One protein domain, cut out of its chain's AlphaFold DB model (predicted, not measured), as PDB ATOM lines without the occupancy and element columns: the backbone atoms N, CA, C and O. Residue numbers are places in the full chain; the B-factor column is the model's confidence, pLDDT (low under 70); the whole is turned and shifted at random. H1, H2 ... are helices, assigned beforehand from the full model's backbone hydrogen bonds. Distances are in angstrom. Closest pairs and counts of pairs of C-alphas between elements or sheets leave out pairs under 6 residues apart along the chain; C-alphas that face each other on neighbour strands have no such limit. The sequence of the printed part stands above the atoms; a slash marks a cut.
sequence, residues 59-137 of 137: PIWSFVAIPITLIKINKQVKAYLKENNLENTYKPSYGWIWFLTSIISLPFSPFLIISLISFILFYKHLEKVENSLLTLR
ATOM      1  N   PRO A  59     224.539 119.161 147.979       57.31
ATOM      2  CA  PRO A  59     223.508 119.866 147.221       57.31
ATOM      3  C   PRO A  59     223.280 121.293 147.739       57.31
ATOM      4  O   PRO A  59     223.189 122.222 146.945       57.31
ATOM      5  N   ILE A  60     223.289 121.492 149.063       62.62
ATOM      6  CA  ILE A  60     223.116 122.801 149.717       62.62
ATOM      7  C   ILE A  60     224.288 123.735 149.391       62.62
ATOM      8  O   ILE A  60     224.079 124.882 148.998       62.62
ATOM      9  N   TRP A  61     225.525 123.237 149.482       64.62
ATOM     10  CA  TRP A  61     226.721 123.994 149.101       64.62
ATOM     11  C   TRP A  61     226.696 124.399 147.634       64.62
ATOM     12  O   TRP A  61     227.125 125.500 147.304       64.62
ATOM     13  N   SER A  62     226.153 123.552 146.762       63.75
ATOM     14  CA  SER A  62     226.045 123.843 145.331       63.75
ATOM     15  C   SER A  62     225.109 125.028 145.058       63.75
ATOM     16  O   SER A  62     225.436 125.870 144.221       63.75
ATOM     17  N   PHE A  63     224.021 125.187 145.827       67.12
ATOM     18  CA  PHE A  63     223.132 126.359 145.726       67.12
ATOM     19  C   PHE A  63     223.801 127.679 146.097       67.12
ATOM     20  O   PHE A  63     223.387 128.724 145.606       67.12
ATOM     21  N   VAL A  64     224.839 127.647 146.932       69.44
ATOM     22  CA  VAL A  64     225.583 128.844 147.347       69.44
ATOM     23  C   VAL A  64     226.812 129.066 146.463       69.44
ATOM     24  O   VAL A  64     227.079 130.181 146.017       69.44
ATOM     25  N   ALA A  65     227.551 128.002 146.161       69.38
ATOM     26  CA  ALA A  65     228.797 128.065 145.409       69.38
ATOM     27  C   ALA A  65     228.578 128.442 143.938       69.38
ATOM     28  O   ALA A  65     229.364 129.224 143.396       69.38
ATOM     29  N   ILE A  66     227.519 127.937 143.292       74.25
ATOM     30  CA  ILE A  66     227.255 128.203 141.869       74.25
ATOM     31  C   ILE A  66     226.974 129.698 141.618       74.25
ATOM     32  O   ILE A  66     227.672 130.277 140.784       74.25
ATOM     33  N   PRO A  67     226.071 130.383 142.353       75.31
ATOM     34  CA  PRO A  67     225.858 131.827 142.201       75.31
ATOM     35  C   PRO A  67     227.114 132.656 142.435       75.31
ATOM     36  O   PRO A  67     227.420 133.549 141.649       75.31
ATOM     37  N   ILE A  68     227.873 132.351 143.491       69.00
ATOM     38  CA  ILE A  68     229.116 133.066 143.809       69.00
ATOM     39  C   ILE A  68     230.122 132.914 142.664       69.00
ATOM     40  O   ILE A  68     230.766 133.886 142.260       69.00
ATOM     41  N   THR A  69     230.236 131.706 142.115       73.69
ATOM     42  CA  THR A  69     231.115 131.410 140.980       73.69
ATOM     43  C   THR A  69     230.660 132.153 139.728       73.69
ATOM     44  O   THR A  69     231.476 132.822 139.097       73.69
ATOM     45  N   LEU A  70     229.362 132.143 139.414       75.25
ATOM     46  CA  LEU A  70     228.798 132.906 138.299       75.25
ATOM     47  C   LEU A  70     229.056 134.409 138.448       75.25
ATOM     48  O   LEU A  70     229.457 135.052 137.483       75.25
ATOM     49  N   ILE A  71     228.891 134.982 139.643       76.19
ATOM     50  CA  ILE A  71     229.197 136.396 139.912       76.19
ATOM     51  C   ILE A  71     230.677 136.696 139.644       76.19
ATOM     52  O   ILE A  71     230.989 137.691 138.983       76.19
ATOM     53  N   LYS A  72     231.595 135.842 140.117       71.94
ATOM     54  CA  LYS A  72     233.038 136.017 139.890       71.94
ATOM     55  C   LYS A  72     233.408 135.909 138.412       71.94
ATOM     56  O   LYS A  72     234.095 136.803 137.920       71.94
ATOM     57  N   ILE A  73     232.913 134.890 137.705       76.88
ATOM     58  CA  ILE A  73     233.122 134.719 136.257       76.88
ATOM     59  C   ILE A  73     232.587 135.943 135.512       76.88
ATOM     60  O   ILE A  73     233.318 136.557 134.741       76.88
ATOM     61  N   ASN A  74     231.353 136.363 135.804       81.12
ATOM     62  CA  ASN A  74     230.738 137.533 135.181       81.12
ATOM     63  C   ASN A  74     231.590 138.794 135.361       81.12
ATOM     64  O   ASN A  74     231.747 139.568 134.421       81.12
ATOM     65  N   LYS A  75     232.132 139.011 136.565       75.75
ATOM     66  CA  LYS A  75     232.978 140.169 136.867       75.75
ATOM     67  C   LYS A  75     234.304 140.115 136.107       75.75
ATOM     68  O   LYS A  75     234.685 141.115 135.509       75.75
ATOM     69  N   GLN A  76     234.985 138.970 136.122       78.81
ATOM     70  CA  GLN A  76     236.290 138.807 135.475       78.81
ATOM     71  C   GLN A  76     236.186 138.885 133.950       78.81
ATOM     72  O   GLN A  76     236.920 139.647 133.329       78.81
ATOM     73  N   VAL A  77     235.228 138.171 133.354       79.94
ATOM     74  CA  VAL A  77     235.030 138.156 131.898       79.94
ATOM     75  C   VAL A  77     234.601 139.532 131.389       79.94
ATOM     76  O   VAL A  77     235.134 139.997 130.388       79.94
ATOM     77  N   LYS A  78     233.702 140.239 132.090       79.06
ATOM     78  CA  LYS A  78     233.330 141.611 131.701       79.06
ATOM     79  C   LYS A  78     234.496 142.588 131.783       79.06
ATOM     80  O   LYS A  78     234.635 143.406 130.884       79.06
ATOM     81  N   ALA A  79     235.303 142.524 132.845       77.25
ATOM     82  CA  ALA A  79     236.466 143.399 132.985       77.25
ATOM     83  C   ALA A  79     237.443 143.193 131.820       77.25
ATOM     84  O   ALA A  79     237.797 144.151 131.140       77.25
ATOM     85  N   TYR A  80     237.763 141.934 131.520       78.00
ATOM     86  CA  TYR A  80     238.663 141.587 130.426       78.00
ATOM     87  C   TYR A  80     238.118 141.994 129.049       78.00
ATOM     88  O   TYR A  80     238.829 142.578 128.238       78.00
ATOM     89  N   LEU A  81     236.837 141.738 128.766       80.38
ATOM     90  CA  LEU A  81     236.241 142.114 127.479       80.38
ATOM     91  C   LEU A  81     236.131 143.629 127.305       80.38
ATOM     92  O   LEU A  81     236.270 144.113 126.185       80.38
ATOM     93  N   LYS A  82     235.914 144.378 128.390       82.44
ATOM     94  CA  LYS A  82     235.926 145.844 128.372       82.44
ATOM     95  C   LYS A  82     237.302 146.395 128.009       82.44
ATOM     96  O   LYS A  82     237.391 147.292 127.181       82.44
ATOM     97  N   GLU A  83     238.364 145.829 128.576       83.44
ATOM     98  CA  GLU A  83     239.749 146.199 128.244       83.44
ATOM     99  C   GLU A  83     240.096 145.922 126.770       83.44
ATOM    100  O   GLU A  83     240.924 146.622 126.195       83.44
ATOM    101  N   ASN A  84     239.421 144.954 126.139       78.62
ATOM    102  CA  ASN A  84     239.668 144.523 124.760       78.62
ATOM    103  C   ASN A  84     238.569 144.948 123.757       78.62
ATOM    104  O   ASN A  84     238.531 144.431 122.644       78.62
ATOM    105  N   ASN A  85     237.666 145.873 124.117       81.00
ATOM    106  CA  ASN A  85     236.554 146.352 123.268       81.00
ATOM    107  C   ASN A  85     235.603 145.249 122.728       81.00
ATOM    108  O   ASN A  85     235.019 145.386 121.654       81.00
ATOM    109  N   LEU A  86     235.400 144.164 123.484       79.69
ATOM    110  CA  LEU A  86     234.561 143.007 123.124       79.69
ATOM    111  C   LEU A  86     233.315 142.834 124.018       79.69
ATOM    112  O   LEU A  86     232.809 141.722 124.194       79.69
ATOM    113  N   GLU A  87     232.800 143.909 124.616       74.00
ATOM    114  CA  GLU A  87     231.766 143.841 125.666       74.00
ATOM    115  C   GLU A  87     230.499 143.043 125.281       74.00
ATOM    116  O   GLU A  87     229.863 142.439 126.145       74.00
ATOM    117  N   ASN A  88     230.157 142.970 123.989       76.69
ATOM    118  CA  ASN A  88     228.950 142.295 123.496       76.69
ATOM    119  C   ASN A  88     229.085 140.773 123.318       76.69
ATOM    120  O   ASN A  88     228.081 140.088 123.089       76.69
ATOM    121  N   THR A  89     230.295 140.219 123.415       81.00
ATOM    122  CA  THR A  89     230.537 138.797 123.136       81.00
ATOM    123  C   THR A  89     230.061 137.895 124.271       81.00
ATOM    124  O   THR A  89     229.629 136.767 124.033       81.00
ATOM    125  N   TYR A  90     230.065 138.391 125.510       84.75
ATOM    126  CA  TYR A  90     229.667 137.621 126.683       84.75
ATOM    127  C   TYR A  90     228.301 138.035 127.229       84.75
ATOM    128  O   TYR A  90     228.070 139.184 127.597       84.75
ATOM    129  N   LYS A  91     227.402 137.056 127.356       88.12
ATOM    130  CA  LYS A  91     226.067 137.217 127.926       88.12
ATOM    131  C   LYS A  91     225.962 136.449 129.254       88.12
ATOM    132  O   LYS A  91     225.809 135.228 129.232       88.12
ATOM    133  N   PRO A  92     225.973 137.144 130.410       86.38
ATOM    134  CA  PRO A  92     225.788 136.547 131.740       86.38
ATOM    135  C   PRO A  92     224.509 135.722 131.897       86.38
ATOM    136  O   PRO A  92     224.437 134.828 132.739       86.38
ATOM    137  N   SER A  93     223.481 136.048 131.108       89.00
ATOM    138  CA  SER A  93     222.161 135.425 131.177       89.00
ATOM    139  C   SER A  93     222.215 133.913 130.996       89.00
ATOM    140  O   SER A  93     221.474 133.219 131.677       89.00
ATOM    141  N   TYR A  94     223.115 133.382 130.163       85.94
ATOM    142  CA  TYR A  94     223.234 131.936 129.958       85.94
ATOM    143  C   TYR A  94     223.557 131.184 131.256       85.94
ATOM    144  O   TYR A  94     222.922 130.175 131.553       85.94
ATOM    145  N   GLY A  95     224.490 131.703 132.062       82.62
ATOM    146  CA  GLY A  95     224.855 131.087 133.339       82.62
ATOM    147  C   GLY A  95     223.722 131.159 134.362       82.62
ATOM    148  O   GLY A  95     223.454 130.189 135.068       82.62
ATOM    149  N   TRP A  96     223.001 132.282 134.394       88.31
ATOM    150  CA  TRP A  96     221.847 132.451 135.279       88.31
ATOM    151  C   TRP A  96     220.645 131.593 134.872       88.31
ATOM    152  O   TRP A  96     220.003 131.022 135.747       88.31
ATOM    153  N   ILE A  97     220.371 131.434 133.573       89.19
ATOM    154  CA  ILE A  97     219.317 130.544 133.058       89.19
ATOM    155  C   ILE A  97     219.618 129.091 133.436       89.19
ATOM    156  O   ILE A  97     218.726 128.378 133.900       89.19
ATOM    157  N   TRP A  98     220.872 128.658 133.293       85.56
ATOM    158  CA  TRP A  98     221.287 127.332 133.741       85.56
ATOM    159  C   TRP A  98     221.087 127.142 135.250       85.56
ATOM    160  O   TRP A  98     220.489 126.154 135.679       85.56
ATOM    161  N   PHE A  99     221.515 128.101 136.070       83.50
ATOM    162  CA  PHE A  99     221.324 128.016 137.518       83.50
ATOM    163  C   PHE A  99     219.838 127.964 137.911       83.50
ATOM    164  O   PHE A  99     219.436 127.115 138.709       83.50
ATOM    165  N   LEU A 100     219.005 128.817 137.311       84.75
ATOM    166  CA  LEU A 100     217.576 128.904 137.615       84.75
ATOM    167  C   LEU A 100     216.833 127.615 137.242       84.75
ATOM    168  O   LEU A 100     216.075 127.070 138.042       84.75
ATOM    169  N   THR A 101     217.085 127.088 136.043       80.25
ATOM    170  CA  THR A 101     216.492 125.819 135.590       80.25
ATOM    171  C   THR A 101     216.974 124.637 136.431       80.25
ATOM    172  O   THR A 101     216.192 123.727 136.693       80.25
ATOM    173  N   SER A 102     218.210 124.676 136.942       72.62
ATOM    174  CA  SER A 102     218.729 123.677 137.885       72.62
ATOM    175  C   SER A 102     217.990 123.708 139.228       72.62
ATOM    176  O   SER A 102     217.627 122.652 139.739       72.62
ATOM    177  N   ILE A 103     217.670 124.890 139.767       76.94
ATOM    178  CA  ILE A 103     216.835 125.018 140.977       76.94
ATOM    179  C   ILE A 103     215.418 124.489 140.731       76.94
ATOM    180  O   ILE A 103     214.913 123.691 141.518       76.94
ATOM    181  N   ILE A 104     214.775 124.909 139.637       73.44
ATOM    182  CA  ILE A 104     213.388 124.533 139.309       73.44
ATOM    183  C   ILE A 104     213.261 123.022 139.065       73.44
ATOM    184  O   ILE A 104     212.223 122.429 139.360       73.44
ATOM    185  N   SER A 105     214.329 122.377 138.588       65.94
ATOM    186  CA  SER A 105     214.349 120.931 138.357       65.94
ATOM    187  C   SER A 105     214.253 120.080 139.628       65.94
ATOM    188  O   SER A 105     213.863 118.918 139.543       65.94
ATOM    189  N   LEU A 106     214.549 120.650 140.805       63.81
ATOM    190  CA  LEU A 106     214.475 119.932 142.080       63.81
ATOM    191  C   LEU A 106     213.041 119.506 142.445       63.81
ATOM    192  O   LEU A 106     212.840 118.322 142.713       63.81
ATOM    193  N   PRO A 107     212.035 120.410 142.478       60.50
ATOM    194  CA  PRO A 107     210.647 120.014 142.713       60.50
ATOM    195  C   PRO A 107     209.943 119.452 141.468       60.50
ATOM    196  O   PRO A 107     208.931 118.770 141.614       60.50
ATOM    197  N   PHE A 108     210.449 119.715 140.257       56.72
ATOM    198  CA  PHE A 108     209.797 119.321 139.004       56.72
ATOM    199  C   PHE A 108     210.746 118.520 138.104       56.72
ATOM    200  O   PHE A 108     211.468 119.081 137.281       56.72
ATOM    201  N   SER A 109     210.691 117.188 138.197       49.09
ATOM    202  CA  SER A 109     211.573 116.289 137.436       49.09
ATOM    203  C   SER A 109     211.583 116.487 135.906       49.09
ATOM    204  O   SER A 109     212.656 116.315 135.322       49.09
ATOM    205  N   PRO A 110     210.503 116.928 135.217       67.00
ATOM    206  CA  PRO A 110     210.575 117.227 133.782       67.00
ATOM    207  C   PRO A 110     211.529 118.383 133.435       67.00
ATOM    208  O   PRO A 110     212.064 118.435 132.328       67.00
ATOM    209  N   PHE A 111     211.811 119.285 134.384       65.94
ATOM    210  CA  PHE A 111     212.760 120.385 134.198       65.94
ATOM    211  C   PHE A 111     214.229 119.938 134.274       65.94
ATOM    212  O   PHE A 111     215.107 120.732 133.940       65.94
ATOM    213  N   LEU A 112     214.528 118.678 134.624       60.69
ATOM    214  CA  LEU A 112     215.897 118.137 134.569       60.69
ATOM    215  C   LEU A 112     216.458 118.155 133.143       60.69
ATOM    216  O   LEU A 112     217.613 118.519 132.931       60.69
ATOM    217  N   ILE A 113     215.625 117.832 132.150       71.12
ATOM    218  CA  ILE A 113     216.017 117.876 130.734       71.12
ATOM    219  C   ILE A 113     216.326 119.324 130.323       71.12
ATOM    220  O   ILE A 113     217.319 119.584 129.648       71.12
ATOM    221  N   ILE A 114     215.526 120.284 130.792       72.62
ATOM    222  CA  ILE A 114     215.721 121.717 130.526       72.62
ATOM    223  C   ILE A 114     216.995 122.239 131.217       72.62
ATOM    224  O   ILE A 114     217.745 123.020 130.627       72.62
ATOM    225  N   SER A 115     217.289 121.780 132.436       73.12
ATOM    226  CA  SER A 115     218.543 122.076 133.143       73.12
ATOM    227  C   SER A 115     219.766 121.547 132.377       73.12
ATOM    228  O   SER A 115     220.737 122.279 132.189       73.12
ATOM    229  N   LEU A 116     219.702 120.332 131.826       71.06
ATOM    230  CA  LEU A 116     220.774 119.788 130.982       71.06
ATOM    231  C   LEU A 116     220.957 120.585 129.683       71.06
ATOM    232  O   LEU A 116     222.081 120.919 129.312       71.06
ATOM    233  N   ILE A 117     219.862 120.939 129.006       79.50
ATOM    234  CA  ILE A 117     219.911 121.747 127.779       79.50
ATOM    235  C   ILE A 117     220.525 123.124 128.061       79.50
ATOM    236  O   ILE A 117     221.411 123.573 127.334       79.50
ATOM    237  N   SER A 118     220.089 123.795 129.127       78.69
ATOM    238  CA  SER A 118     220.616 125.112 129.501       78.69
ATOM    239  C   SER A 118     222.086 125.064 129.925       78.69
ATOM    240  O   SER A 118     222.831 125.981 129.580       78.69
ATOM    241  N   PHE A 119     222.535 123.984 130.576       78.88
ATOM    242  CA  PHE A 119     223.952 123.752 130.855       78.88
ATOM    243  C   PHE A 119     224.772 123.682 129.564       78.88
ATOM    244  O   PHE A 119     225.770 124.386 129.429       78.88
ATOM    245  N   ILE A 120     224.323 122.888 128.585       79.75
ATOM    246  CA  ILE A 120     224.997 122.757 127.284       79.75
ATOM    247  C   ILE A 120     225.065 124.112 126.571       79.75
ATOM    248  O   ILE A 120     226.101 124.462 126.008       79.75
ATOM    249  N   LEU A 121     223.984 124.897 126.604       86.12
ATOM    250  CA  LEU A 121     223.960 126.237 126.013       86.12
ATOM    251  C   LEU A 121     224.927 127.196 126.714       86.12
ATOM    252  O   LEU A 121     225.628 127.948 126.040       86.12
ATOM    253  N   PHE A 122     224.991 127.164 128.046       82.62
ATOM    254  CA  PHE A 122     225.946 127.959 128.813       82.62
ATOM    255  C   PHE A 122     227.392 127.569 128.506       82.62
ATOM    256  O   PHE A 122     228.219 128.447 128.262       82.62
ATOM    257  N   TYR A 123     227.680 126.269 128.437       78.88
ATOM    258  CA  TYR A 123     229.003 125.756 128.103       78.88
ATOM    259  C   TYR A 123     229.442 126.175 126.695       78.88
ATOM    260  O   TYR A 123     230.496 126.784 126.537       78.88
ATOM    261  N   LYS A 124     228.592 125.966 125.679       84.44
ATOM    262  CA  LYS A 124     228.869 126.409 124.300       84.44
ATOM    263  C   LYS A 124     229.064 127.921 124.195       84.44
ATOM    264  O   LYS A 124     229.860 128.394 123.388       84.44
ATOM    265  N   HIS A 125     228.324 128.696 124.987       86.00
ATOM    266  CA  HIS A 125     228.491 130.147 125.033       86.00
ATOM    267  C   HIS A 125     229.858 130.540 125.609       86.00
ATOM    268  O   HIS A 125     230.507 131.427 125.059       86.00
ATOM    269  N   LEU A 126     230.325 129.868 126.666       81.31
ATOM    270  CA  LEU A 126     231.674 130.073 127.204       81.31
ATOM    271  C   LEU A 126     232.762 129.697 126.195       81.31
ATOM    272  O   LEU A 126     233.677 130.485 125.993       81.31
ATOM    273  N   GLU A 127     232.627 128.560 125.513       79.56
ATOM    274  CA  GLU A 127     233.569 128.113 124.478       79.56
ATOM    275  C   GLU A 127     233.652 129.114 123.314       79.56
ATOM    276  O   GLU A 127     234.729 129.465 122.838       79.56
ATOM    277  N   LYS A 128     232.509 129.662 122.879       83.12
ATOM    278  CA  LYS A 128     232.482 130.727 121.867       83.12
ATOM    279  C   LYS A 128     233.220 131.982 122.336       83.12
ATOM    280  O   LYS A 128     233.919 132.611 121.542       83.12
ATOM    281  N   VAL A 129     233.037 132.363 123.599       75.94
ATOM    282  CA  VAL A 129     233.730 133.511 124.193       75.94
ATOM    283  C   VAL A 129     235.228 133.232 124.230       75.94
ATOM    284  O   VAL A 129     235.983 134.051 123.729       75.94
ATOM    285  N   GLU A 130     235.665 132.068 124.702       78.00
ATOM    286  CA  GLU A 130     237.076 131.662 124.702       78.00
ATOM    287  C   GLU A 130     237.704 131.723 123.303       78.00
ATOM    288  O   GLU A 130     238.728 132.376 123.114       78.00
ATOM    289  N   ASN A 131     237.045 131.146 122.297       74.56
ATOM    290  CA  ASN A 131     237.530 131.169 120.917       74.56
ATOM    291  C   ASN A 131     237.671 132.596 120.364       74.56
ATOM    292  O   ASN A 131     238.641 132.889 119.669       74.56
ATOM    293  N   SER A 132     236.752 133.505 120.710       71.25
ATOM    294  CA  SER A 132     236.860 134.919 120.313       71.25
ATOM    295  C   SER A 132     238.041 135.649 120.963       71.25
ATOM    296  O   SER A 132     238.561 136.610 120.397       71.25
ATOM    297  N   LEU A 133     238.483 135.188 122.138       67.19
ATOM    298  CA  LEU A 133     239.661 135.721 122.816       67.19
ATOM    299  C   LEU A 133     240.951 135.169 122.206       67.19
ATOM    300  O   LEU A 133     241.920 135.909 122.065       67.19
ATOM    301  N   LEU A 134     240.962 133.894 121.805       67.62
ATOM    302  CA  LEU A 134     242.115 133.273 121.146       67.62
ATOM    303  C   LEU A 134     242.405 133.889 119.773       67.62
ATOM    304  O   LEU A 134     243.566 133.996 119.403       67.62
ATOM    305  N   THR A 135     241.385 134.350 119.042       62.28
ATOM    306  CA  THR A 135     241.567 135.034 117.748       62.28
ATOM    307  C   THR A 135     242.175 136.438 117.842       62.28
ATOM    308  O   THR A 135     242.551 136.993 116.815       62.28
ATOM    309  N   LEU A 136     242.243 137.035 119.037       58.00
ATOM    310  CA  LEU A 136     242.860 138.351 119.270       58.00
ATOM    311  C   LEU A 136     244.343 138.271 119.662       58.00
ATOM    312  O   LEU A 136     244.994 139.311 119.763       58.00
ATOM    313  N   ARG A 137     244.843 137.066 119.938       51.09
ATOM    314  CA  ARG A 137     246.211 136.808 120.391       51.09
ATOM    315  C   ARG A 137     247.118 136.479 119.215       51.09
ATOM    316  O   ARG A 137     248.294 136.892 119.286       51.09
TER     317      ARG A 137
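What this domain is: This is residues 59 to 137 of the 137 residues of the protein "Putative membrane protein" of Malaciobacter mytili LMG 24559 (UniProt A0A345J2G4). Three helices fold back and forth into a rod, the long H1 and H3 with the shorter H2 running opposite to both. H2 packs closely on H3 and meets H1 over a small part. The printed part has 79 residues with three named helices, H1, H2, H3 in chain order, and no named strand: all helix. It is only just loose, close to compact, with a radius of gyration of the C-alphas of 14.1 A and spans of 44 by 21 by 16 A.

How they stand to each other: Start at H1, residues 59 to 83; its residues 66 to 70 alone touch residues 95 to 99 of H2, residues 93 to 104, closest at the C-alphas of Leu 70 and Gly 95, 6.6 A. This hairpin has a shallow tilt of 7 degrees, opposite ways. H2 also touches H3, residues 111 to 134, closest at the C-alphas of Trp 98 and Ser 118, 4.8 A; this second hairpin has a shallow tilt of 20 degrees, opposite ways. H1 and H3 are near each other. In H2 and H3 every O i to N i+4 pair is within hydrogen-bond range; in H1, 19 of 21.

Where its parts are: Find C-alpha 59 at (223.508, 119.866, 147.221); from there H1 runs 36.3 A to C-alpha 83. H2 spans 16.2 A; H3 spans 34.6 A, ending at C-alpha 134, (242.115, 133.273, 121.146).

The domain as a whole: The C-alphas of Pro 107 and Arg 137, the two farthest apart, are 45.2 A apart. The printed part has no cut, and both links are short. Look for pLDDT under 70 at residues 59 to 65, 68, 105 to 112 and 133 to 137.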